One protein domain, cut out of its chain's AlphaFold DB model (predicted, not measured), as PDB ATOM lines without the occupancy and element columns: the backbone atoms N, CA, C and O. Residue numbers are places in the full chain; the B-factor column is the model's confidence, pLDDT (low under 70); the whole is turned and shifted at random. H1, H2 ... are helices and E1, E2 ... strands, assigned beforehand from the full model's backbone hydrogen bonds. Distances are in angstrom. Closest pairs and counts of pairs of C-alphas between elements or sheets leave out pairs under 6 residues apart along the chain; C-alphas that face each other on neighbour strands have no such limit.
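AT A GLANCE: This is residues 100 to 174 of the 312 residues of an uncharacterized protein of Janthinobacterium sp. K2C7 (UniProt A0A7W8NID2). A small three-stranded antiparallel sheet has two helices, H1 and H3, toward its E1 edge; H3 packs over E1 and runs along it, while H1 touches H3 at a steep angle and only grazes the sheet. A shorter helix, H2, sits at one end, about perpendicular to H3, and E3 is the sheet's edge away from the helices. The printed part has 75 residues with three named helices and three named strands, in the order H1 E1 E2 E3 H2 H3; the sheet's order is E1 E2 E3, and the class is mixed, helices and strands. The whole is compact, with a radius of gyration of the C-alphas of 11.0 A, and rounded, with spans of 30 by 23 by 21 A.

HOW THE PARTS SIT: The strands E1, residues 115 to 119, E2, residues 127 to 131, and E3, residues 134 to 139, form a meander, each strand the antiparallel neighbour of the one before. E1 and E2 are a hairpin at 148 degrees between directions, with N 118 and O 128 at 2.8 A and N 116 and O 130 at 3.0 A, within hydrogen-bond range. E2 and E3 are a hairpin at 158 degrees, with N 129 and O 138 at 2.8 A. H3, residues 160 to 170, is on the sheet at a height of 5.9 A, over E1, and runs along the strands at 22 degrees to E1 on the local plane; their closest C-alphas, those of Ser 119 and Arg 161, are 5.2 A apart. H1, residues 100 to 111, is on the sheet but only grazes it with its residues 102 to 110. H1 and H3 touch, with the C-alphas of Ile 106 and Ile 167 closest at 5.6 A, at a steep tilt of 48 degrees, the same way. H2, residues 150 to 158, is only just on the sheet, with 5 pairs of C-alphas within 10 A, and only grazes it with its residues 153 to 157. H2 and H3 are close but not clearly touching, with the C-alphas of Leu 156 and Ala 163 closest at 6.5 A, and about perpendicular at 85 degrees. H1 and H2 are near each other. In H1, H2 and H3 every O i to N i+4 pair is within hydrogen-bond range.

IN THESE COORDINATES: E1 is 13.6 A long from first to last C-alpha, E2 13.4 A and E3 13.5 A; E1 begins with C-alpha 115 at (205.487, 160.508, 177.631). H1 is 16.7 A long, from C-alpha 100 at (196.254, 160.129, 193.544) to C-alpha 111. H2 is 12.6 A long, and H3, 15.3 A long, ends with C-alpha 170 at (204.498, 151.139, 187.005).

THE WHOLE: The two C-alphas farthest apart, those of Lys 133 and Asn 151, are 32.5 A apart. The printed part has no cut. The links H1 to E1, E2 to E3 and H2 to H3 are tight, those from E1 to E2 and from E3 to H2 are short, and no link is long. The mean pLDDT of the printed part is 84.6, and residues 135 and 144 to 146 are under 70.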
ATOM      1  N   GLN A 100     197.128 159.957 194.706       89.50
ATOM      2  CA  GLN A 100     196.254 160.129 193.544       89.50
ATOM      3  C   GLN A 100     197.027 160.724 192.358       89.50
ATOM      4  O   GLN A 100     196.889 160.246 191.236       89.50
ATOM      5  N   ALA A 101     197.944 161.660 192.623       90.50
ATOM      6  CA  ALA A 101     198.748 162.281 191.580       90.50
ATOM      7  C   ALA A 101     199.656 161.281 190.847       90.50
ATOM      8  O   ALA A 101     199.816 161.351 189.629       90.50
ATOM      9  N   MET A 102     200.257 160.327 191.570       93.31
ATOM     10  CA  MET A 102     201.051 159.268 190.939       93.31
ATOM     11  C   MET A 102     200.172 158.357 190.082       93.31
ATOM     12  O   MET A 102     200.585 158.011 188.978       93.31
ATOM     13  N   GLN A 103     198.979 157.997 190.562       93.62
ATOM     14  CA  GLN A 103     198.035 157.176 189.804       93.62
ATOM     15  C   GLN A 103     197.613 157.862 188.496       93.62
ATOM     16  O   GLN A 103     197.710 157.258 187.430       93.62
ATOM     17  N   GLU A 104     197.227 159.136 188.556       92.31
ATOM     18  CA  GLU A 104     196.821 159.916 187.380       92.31
ATOM     19  C   GLU A 104     197.969 160.046 186.365       92.31
ATOM     20  O   GLU A 104     197.764 159.878 185.163       92.31
ATOM     21  N   LEU A 105     199.207 160.265 186.825       93.12
ATOM     22  CA  LEU A 105     200.379 160.299 185.944       93.12
ATOM     23  C   LEU A 105     200.664 158.939 185.288       93.12
ATOM     24  O   LEU A 105     201.022 158.902 184.109       93.12
ATOM     25  N   ILE A 106     200.501 157.829 186.018       94.38
ATOM     26  CA  ILE A 106     200.637 156.472 185.463       94.38
ATOM     27  C   ILE A 106     199.600 156.254 184.353       94.38
ATOM     28  O   ILE A 106     199.950 155.777 183.273       94.38
ATOM     29  N   GLU A 107     198.344 156.639 184.584       92.88
ATOM     30  CA  GLU A 107     197.266 156.533 183.592       92.88
ATOM     31  C   GLU A 107     197.556 157.363 182.338       92.88
ATOM     32  O   GLU A 107     197.468 156.844 181.224       92.88
ATOM     33  N   VAL A 108     197.985 158.616 182.508       91.81
ATOM     34  CA  VAL A 108     198.372 159.503 181.400       91.81
ATOM     35  C   VAL A 108     199.504 158.890 180.575       91.81
ATOM     36  O   VAL A 108     199.407 158.832 179.352       91.81
ATOM     37  N   ILE A 109     200.560 158.384 181.216       92.56
ATOM     38  CA  ILE A 109     201.696 157.772 180.509       92.56
ATOM     39  C   ILE A 109     201.293 156.477 179.784       92.56
ATOM     40  O   ILE A 109     201.810 156.187 178.700       92.56
ATOM     41  N   ASN A 110     200.388 155.690 180.370       92.06
ATOM     42  CA  ASN A 110     199.871 154.472 179.746       92.06
ATOM     43  C   ASN A 110     199.037 154.779 178.495       92.06
ATOM     44  O   ASN A 110     199.132 154.048 177.509       92.06
ATOM     45  N   LEU A 111     198.256 155.864 178.518       91.56
ATOM     46  CA  LEU A 111     197.505 156.347 177.355       91.56
ATOM     47  C   LEU A 111     198.415 156.951 176.283       91.56
ATOM     48  O   LEU A 111     198.114 156.847 175.097       91.56
ATOM     49  N   GLU A 112     199.534 157.544 176.694       89.75
ATOM     50  CA  GLU A 112     200.410 158.323 175.828       89.75
ATOM     51  C   GLU A 112     201.861 157.808 175.865       89.75
ATOM     52  O   GLU A 112     202.722 158.390 176.530       89.75
ATOM     53  N   PRO A 113     202.208 156.754 175.095       85.25
ATOM     54  CA  PRO A 113     203.469 156.036 175.267       85.25
ATOM     55  C   PRO A 113     204.756 156.836 175.003       85.25
ATOM     56  O   PRO A 113     205.836 156.398 175.399       85.25
ATOM     57  N   HIS A 114     204.655 157.979 174.337       86.19
ATOM     58  CA  HIS A 114     205.742 158.940 174.137       86.19
ATOM     59  C   HIS A 114     206.076 159.807 175.358       86.19
ATOM     60  O   HIS A 114     207.070 160.531 175.331       86.19
ATOM     61  N   LEU A 115     205.264 159.742 176.416       89.81
ATOM     62  CA  LEU A 115     205.487 160.508 177.631       89.81
ATOM     63  C   LEU A 115     206.304 159.713 178.649       89.81
ATOM     64  O   LEU A 115     206.183 158.489 178.763       89.81
ATOM     65  N   CYS A 116     207.093 160.424 179.446       91.62
ATOM     66  CA  CYS A 116     207.636 159.910 180.700       91.62
ATOM     67  C   CYS A 116     207.720 161.021 181.750       91.62
ATOM     68  O   CYS A 116     207.732 162.207 181.425       91.62
ATOM     69  N   VAL A 117     207.776 160.645 183.026       92.12
ATOM     70  CA  VAL A 117     207.979 161.603 184.120       92.12
ATOM     71  C   VAL A 117     209.468 161.723 184.434       92.12
ATOM     72  O   VAL A 117     210.201 160.738 184.468       92.12
ATOM     73  N   MET A 118     209.929 162.933 184.719       89.38
ATOM     74  CA  MET A 118     211.273 163.215 185.209       89.38
ATOM     75  C   MET A 118     211.222 164.039 186.497       89.38
ATOM     76  O   MET A 118     210.259 164.753 186.769       89.38
ATOM     77  N   SER A 119     212.295 163.976 187.279       88.56
ATOM     78  CA  SER A 119     212.491 164.876 188.417       88.56
ATOM     79  C   SER A 119     212.984 166.238 187.931       88.56
ATOM     80  O   SER A 119     214.001 166.307 187.243       88.56
ATOM     81  N   VAL A 120     212.328 167.319 188.360       80.88
ATOM     82  CA  VAL A 120     212.686 168.702 188.016       80.88
ATOM     83  C   VAL A 120     212.654 169.585 189.261       80.88
ATOM     84  O   VAL A 120     211.598 169.837 189.827       80.88
ATOM     85  N   LEU A 121     213.813 170.108 189.673       72.12
ATOM     86  CA  LEU A 121     213.941 170.894 190.912       72.12
ATOM     87  C   LEU A 121     213.233 172.260 190.861       72.12
ATOM     88  O   LEU A 121     212.890 172.806 191.908       72.12
ATOM     89  N   SER A 122     213.036 172.818 189.664       70.06
ATOM     90  CA  SER A 122     212.394 174.123 189.466       70.06
ATOM     91  C   SER A 122     210.865 174.077 189.505       70.06
ATOM     92  O   SER A 122     210.247 175.133 189.623       70.06
ATOM     93  N   ASP A 123     210.243 172.898 189.403       75.88
ATOM     94  CA  ASP A 123     208.785 172.760 189.485       75.88
ATOM     95  C   ASP A 123     208.299 172.686 190.943       75.88
ATOM     96  O   ASP A 123     208.992 172.174 191.827       75.88
ATOM     97  N   SER A 124     207.085 173.180 191.217       79.06
ATOM     98  CA  SER A 124     206.529 173.165 192.575       79.06
ATOM     99  C   SER A 124     206.230 171.752 193.087       79.06
ATOM    100  O   SER A 124     206.398 171.519 194.283       79.06
ATOM    101  N   SER A 125     205.882 170.805 192.207       81.19
ATOM    102  CA  SER A 125     205.709 169.382 192.540       81.19
ATOM    103  C   SER A 125     207.027 168.597 192.552       81.19
ATOM    104  O   SER A 125     207.076 167.473 193.046       81.19
ATOM    105  N   GLY A 126     208.102 169.178 192.010       86.12
ATOM    106  CA  GLY A 126     209.376 168.494 191.789       86.12
ATOM    107  C   GLY A 126     209.386 167.544 190.586       86.12
ATOM    108  O   GLY A 126     210.384 166.850 190.381       86.12
ATOM    109  N   LEU A 127     208.305 167.489 189.799       89.31
ATOM    110  CA  LEU A 127     208.137 166.585 188.661       89.31
ATOM    111  C   LEU A 127     207.820 167.343 187.363       89.31
ATOM    112  O   LEU A 127     207.157 168.381 187.352       89.31
ATOM    113  N   GLY A 128     208.280 166.790 186.244       88.12
ATOM    114  CA  GLY A 128     207.972 167.254 184.892       88.12
ATOM    115  C   GLY A 128     207.626 166.083 183.978       88.12
ATOM    116  O   GLY A 128     208.128 164.980 184.175       88.12
ATOM    117  N   LEU A 129     206.779 166.323 182.983       87.25
ATOM    118  CA  LEU A 129     206.504 165.393 181.892       87.25
ATOM    119  C   LEU A 129     207.414 165.720 180.711       87.25
ATOM    120  O   LEU A 129     207.424 166.855 180.238       87.25
ATOM    121  N   LEU A 130     208.163 164.731 180.241       86.31
ATOM    122  CA  LEU A 130     208.870 164.772 178.966       86.31
ATOM    123  C   LEU A 130     207.994 164.139 177.892       86.31
ATOM    124  O   LEU A 130     207.334 163.134 178.155       86.31
ATOM    125  N   ASP A 131     208.030 164.706 176.692       83.88
ATOM    126  CA  ASP A 131     207.323 164.215 175.511       83.88
ATOM    127  C   ASP A 131     208.338 163.990 174.397       83.88
ATOM    128  O   ASP A 131     209.008 164.932 173.986       83.88
ATOM    129  N   SER A 132     208.490 162.766 173.888       78.44
ATOM    130  CA  SER A 132     209.447 162.536 172.798       78.44
ATOM    131  C   SER A 132     209.096 163.214 171.475       78.44
ATOM    132  O   SER A 132     209.940 163.239 170.588       78.44
ATOM    133  N   LYS A 133     207.876 163.742 171.322       79.19
ATOM    134  CA  LYS A 133     207.450 164.487 170.127       79.19
ATOM    135  C   LYS A 133     207.596 166.003 170.271       79.19
ATOM    136  O   LYS A 133     207.263 166.725 169.327       79.19
ATOM    137  N   LYS A 134     207.922 166.508 171.466       72.38
ATOM    138  CA  LYS A 134     207.992 167.948 171.737       72.38
ATOM    139  C   LYS A 134     209.151 168.260 172.677       72.38
ATOM    140  O   LYS A 134     209.105 167.831 173.828       72.38
ATOM    141  N   PRO A 135     210.113 169.100 172.260       68.38
ATOM    142  CA  PRO A 135     211.270 169.398 173.082       68.38
ATOM    143  C   PRO A 135     210.888 170.192 174.335       68.38
ATOM    144  O   PRO A 135     210.120 171.159 174.286       68.38
ATOM    145  N   GLY A 136     211.504 169.815 175.453       71.25
ATOM    146  CA  GLY A 136     211.344 170.461 176.752       71.25
ATOM    147  C   GLY A 136     210.586 169.579 177.737       71.25
ATOM    148  O   GLY A 136     210.420 168.383 177.535       71.25
ATOM    149  N   TYR A 137     210.141 170.169 178.844       78.56
ATOM    150  CA  TYR A 137     209.284 169.469 179.795       78.56
ATOM    151  C   TYR A 137     208.047 170.302 180.103       78.56
ATOM    152  O   TYR A 137     208.091 171.536 180.151       78.56
ATOM    153  N   PHE A 138     206.942 169.614 180.352       82.31
ATOM    154  CA  PHE A 138     205.737 170.215 180.883       82.31
ATOM    155  C   PHE A 138     205.730 170.082 182.416       82.31
ATOM    156  O   PHE A 138     205.828 168.964 182.925       82.31
ATOM    157  N   PRO A 139     205.636 171.179 183.186       84.06
ATOM    158  CA  PRO A 139     205.620 171.098 184.643       84.06
ATOM    159  C   PRO A 139     204.349 170.392 185.142       84.06
ATOM    160  O   PRO A 139     203.243 170.808 184.793       84.06
ATOM    161  N   VAL A 140     204.485 169.355 185.980       85.00
ATOM    162  CA  VAL A 140     203.332 168.566 186.471       85.00
ATOM    163  C   VAL A 140     202.361 169.433 187.269       85.00
ATOM    164  O   VAL A 140     201.152 169.266 187.156       85.00
ATOM    165  N   SER A 141     202.865 170.436 187.992       79.25
ATOM    166  CA  SER A 141     202.041 171.401 188.729       79.25
ATOM    167  C   SER A 141     201.046 172.196 187.874       79.25
ATOM    168  O   SER A 141     200.094 172.766 188.402       79.25
ATOM    169  N   LYS A 142     201.268 172.262 186.557       77.81
ATOM    170  CA  LYS A 142     200.389 172.940 185.593       77.81
ATOM    171  C   LYS A 142     199.460 171.972 184.863       77.81
ATOM    172  O   LYS A 142     198.703 172.401 183.992       77.81
ATOM    173  N   PHE A 143     199.536 170.680 185.167       74.88
ATOM    174  CA  PHE A 143     198.739 169.654 184.510       74.88
ATOM    175  C   PHE A 143     197.378 169.606 185.199       74.88
ATOM    176  O   PHE A 143     197.238 169.045 186.277       74.88
ATOM    177  N   GLY A 144     196.380 170.254 184.594       64.00
ATOM    178  CA  GLY A 144     195.073 170.499 185.219       64.00
ATOM    179  C   GLY A 144     194.248 169.252 185.555       64.00
ATOM    180  O   GLY A 144     193.186 169.392 186.150       64.00
ATOM    181  N   THR A 145     194.706 168.059 185.174       63.00
ATOM    182  CA  THR A 145     194.096 166.782 185.558       63.00
ATOM    183  C   THR A 145     194.788 166.112 186.743       63.00
ATOM    184  O   THR A 145     194.304 165.066 187.147       63.00
ATOM    185  N   VAL A 146     195.901 166.655 187.261       68.19
ATOM    186  CA  VAL A 146     196.536 166.136 188.480       68.19
ATOM    187  C   VAL A 146     196.014 166.897 189.694       68.19
ATOM    188  O   VAL A 146     196.332 168.080 189.851       68.19
ATOM    189  N   ASP A 147     195.243 166.236 190.559       70.88
ATOM    190  CA  ASP A 147     194.816 166.844 191.825       70.88
ATOM    191  C   ASP A 147     195.939 166.730 192.867       70.88
ATOM    192  O   ASP A 147     196.348 165.643 193.278       70.88
ATOM    193  N   LEU A 148     196.494 167.875 193.266       72.06
ATOM    194  CA  LEU A 148     197.672 167.957 194.123       72.06
ATOM    195  C   LEU A 148     197.300 168.523 195.493       72.06
ATOM    196  O   LEU A 148     197.161 169.734 195.674       72.06
ATOM    197  N   THR A 149     197.233 167.655 196.503       76.12
ATOM    198  CA  THR A 149     197.104 168.104 197.897       76.12
ATOM    199  C   THR A 149     198.430 168.675 198.424       76.12
ATOM    200  O   THR A 149     199.513 168.216 198.055       76.12
ATOM    201  N   GLU A 150     198.390 169.645 199.346       72.56
ATOM    202  CA  GLU A 150     199.601 170.306 199.880       72.56
ATOM    203  C   GLU A 150     200.616 169.311 200.490       72.56
ATOM    204  O   GLU A 150     201.826 169.400 200.265       72.56
ATOM    205  N   ASN A 151     200.117 168.299 201.209       71.88
ATOM    206  CA  ASN A 151     200.941 167.241 201.804       71.88
ATOM    207  C   ASN A 151     201.597 166.333 200.754       71.88
ATOM    208  O   ASN A 151     202.676 165.781 200.981       71.88
ATOM    209  N   GLU A 152     200.941 166.142 199.614       83.50
ATOM    210  CA  GLU A 152     201.441 165.323 198.519       83.50
ATOM    211  C   GLU A 152     202.504 166.062 197.716       83.50
ATOM    212  O   GLU A 152     203.569 165.491 197.491       83.50
ATOM    213  N   VAL A 153     202.293 167.348 197.421       84.69
ATOM    214  CA  VAL A 153     203.282 168.225 196.769       84.69
ATOM    215  C   VAL A 153     204.596 168.249 197.544       84.69
ATOM    216  O   VAL A 153     205.662 168.047 196.966       84.69
ATOM    217  N   SER A 154     204.535 168.447 198.865       85.31
ATOM    218  CA  SER A 154     205.733 168.472 199.715       85.31
ATOM    219  C   SER A 154     206.514 167.150 199.659       85.31
ATOM    220  O   SER A 154     207.747 167.130 199.548       85.31
ATOM    221  N   TRP A 155     205.799 166.022 199.668       90.00
ATOM    222  CA  TRP A 155     206.420 164.704 199.574       90.00
ATOM    223  C   TRP A 155     206.992 164.417 198.179       90.00
ATOM    224  O   TRP A 155     208.132 163.969 198.079       90.00
ATOM    225  N   LEU A 156     206.242 164.713 197.112       91.12
ATOM    226  CA  LEU A 156     206.694 164.551 195.726       91.12
ATOM    227  C   LEU A 156     207.944 165.387 195.468       91.12
ATOM    228  O   LEU A 156     208.922 164.870 194.941       91.12
ATOM    229  N   LYS A 157     207.972 166.634 195.943       89.00
ATOM    230  CA  LYS A 157     209.128 167.515 195.780       89.00
ATOM    231  C   LYS A 157     210.370 166.994 196.496       89.00
ATOM    232  O   LYS A 157     211.471 167.062 195.958       89.00
ATOM    233  N   SER A 158     210.205 166.470 197.709       89.00
ATOM    234  CA  SER A 158     211.317 165.940 198.510       89.00
ATOM    235  C   SER A 158     211.750 164.520 198.116       89.00
ATOM    236  O   SER A 158     212.855 164.110 198.468       89.00
ATOM    237  N   SER A 159     210.917 163.793 197.364       91.81
ATOM    238  CA  SER A 159     211.150 162.405 196.925       91.81
ATOM    239  C   SER A 159     211.075 162.257 195.396       91.81
ATOM    240  O   SER A 159     210.812 161.170 194.881       91.81
ATOM    241  N   SER A 160     211.307 163.343 194.652       90.69
ATOM    242  CA  SER A 160     210.960 163.475 193.228       90.69
ATOM    243  C   SER A 160     211.608 162.426 192.333       90.69
ATOM    244  O   SER A 160     210.967 161.878 191.441       90.69
ATOM    245  N   ARG A 161     212.877 162.092 192.591       89.25
ATOM    246  CA  ARG A 161     213.601 161.069 191.825       89.25
ATOM    247  C   ARG A 161     212.967 159.688 191.986       89.25
ATOM    248  O   ARG A 161     212.758 158.997 190.994       89.25
ATOM    249  N   LEU A 162     212.636 159.309 193.220       91.00
ATOM    250  CA  LEU A 162     211.976 158.038 193.513       91.00
ATOM    251  C   LEU A 162     210.562 158.012 192.923       91.00
ATOM    252  O   LEU A 162     210.174 157.011 192.323       91.00
ATOM    253  N   ALA A 163     209.811 159.108 193.067       92.62
ATOM    254  CA  ALA A 163     208.465 159.232 192.519       92.62
ATOM    255  C   ALA A 163     208.471 159.072 190.991       92.62
ATOM    256  O   ALA A 163     207.753 158.221 190.474       92.62
ATOM    257  N   ALA A 164     209.347 159.795 190.283       92.06
ATOM    258  CA  ALA A 164     209.506 159.687 188.834       92.06
ATOM    259  C   ALA A 164     209.851 158.255 188.395       92.06
ATOM    260  O   ALA A 164     209.217 157.711 187.493       92.06
ATOM    261  N   ASN A 165     210.815 157.616 189.066       90.19
ATOM    262  CA  ASN A 165     211.197 156.234 188.769       90.19
ATOM    263  C   ASN A 165     210.041 155.257 189.002       90.19
ATOM    264  O   ASN A 165     209.817 154.371 188.181       90.19
ATOM    265  N   THR A 166     209.299 155.430 190.096       92.31
ATOM    266  CA  THR A 166     208.170 154.563 190.446       92.31
ATOM    267  C   THR A 166     207.032 154.711 189.441       92.31
ATOM    268  O   THR A 166     206.580 153.706 188.904       92.31
ATOM    269  N   ILE A 167     206.632 155.945 189.113       94.38
ATOM    270  CA  ILE A 167     205.601 156.233 188.103       94.38
ATOM    271  C   ILE A 167     205.973 155.595 186.763       94.38
ATOM    272  O   ILE A 167     205.189 154.847 186.190       94.38
ATOM    273  N   ASN A 168     207.192 155.845 186.281       92.62
ATOM    274  CA  ASN A 168     207.659 155.299 185.010       92.62
ATOM    275  C   ASN A 168     207.687 153.766 185.018       92.62
ATOM    276  O   ASN A 168     207.261 153.146 184.048       92.62
ATOM    277  N   THR A 169     208.155 153.157 186.110       90.50
ATOM    278  CA  THR A 169     208.224 151.695 186.249       90.50
ATOM    279  C   THR A 169     206.832 151.072 186.203       90.50
ATOM    280  O   THR A 169     206.611 150.145 185.427       90.50
ATOM    281  N   LEU A 170     205.884 151.617 186.971       93.31
ATOM    282  CA  LEU A 170     204.498 151.139 187.005       93.31
ATOM    283  C   LEU A 170     203.747 151.414 185.692       93.31
ATOM    284  O   LEU A 170     202.878 150.641 185.309       93.31
ATOM    285  N   ALA A 171     204.132 152.451 184.945       92.75
ATOM    286  CA  ALA A 171     203.642 152.716 183.590       92.75
ATOM    287  C   ALA A 171     204.380 151.913 182.490       92.75
ATOM    288  O   ALA A 171     204.306 152.236 181.301       92.75
ATOM    289  N   GLY A 172     205.176 150.902 182.861       89.00
ATOM    290  CA  GLY A 172     205.883 150.030 181.917       89.00
ATOM    291  C   GLY A 172     207.034 150.696 181.146       89.00
ATOM    292  O   GLY A 172     207.540 150.129 180.172       89.00
ATOM    293  N   LYS A 173     207.491 151.888 181.553       86.50
ATOM    294  CA  LYS A 173     208.665 152.554 180.970       86.50
ATOM    295  C   LYS A 173     209.933 151.960 181.558       86.50
ATOM    296  O   LYS A 173     210.387 152.328 182.639       86.50
ATOM    297  N   ASN A 174     210.555 151.059 180.805       76.31
ATOM    298  CA  ASN A 174     211.892 150.600 181.156       76.31
ATOM    299  C   ASN A 174     212.924 151.740 181.028       76.31
ATOM    300  O   ASN A 174     212.716 152.747 180.345       76.31
TER     301      ASN A 174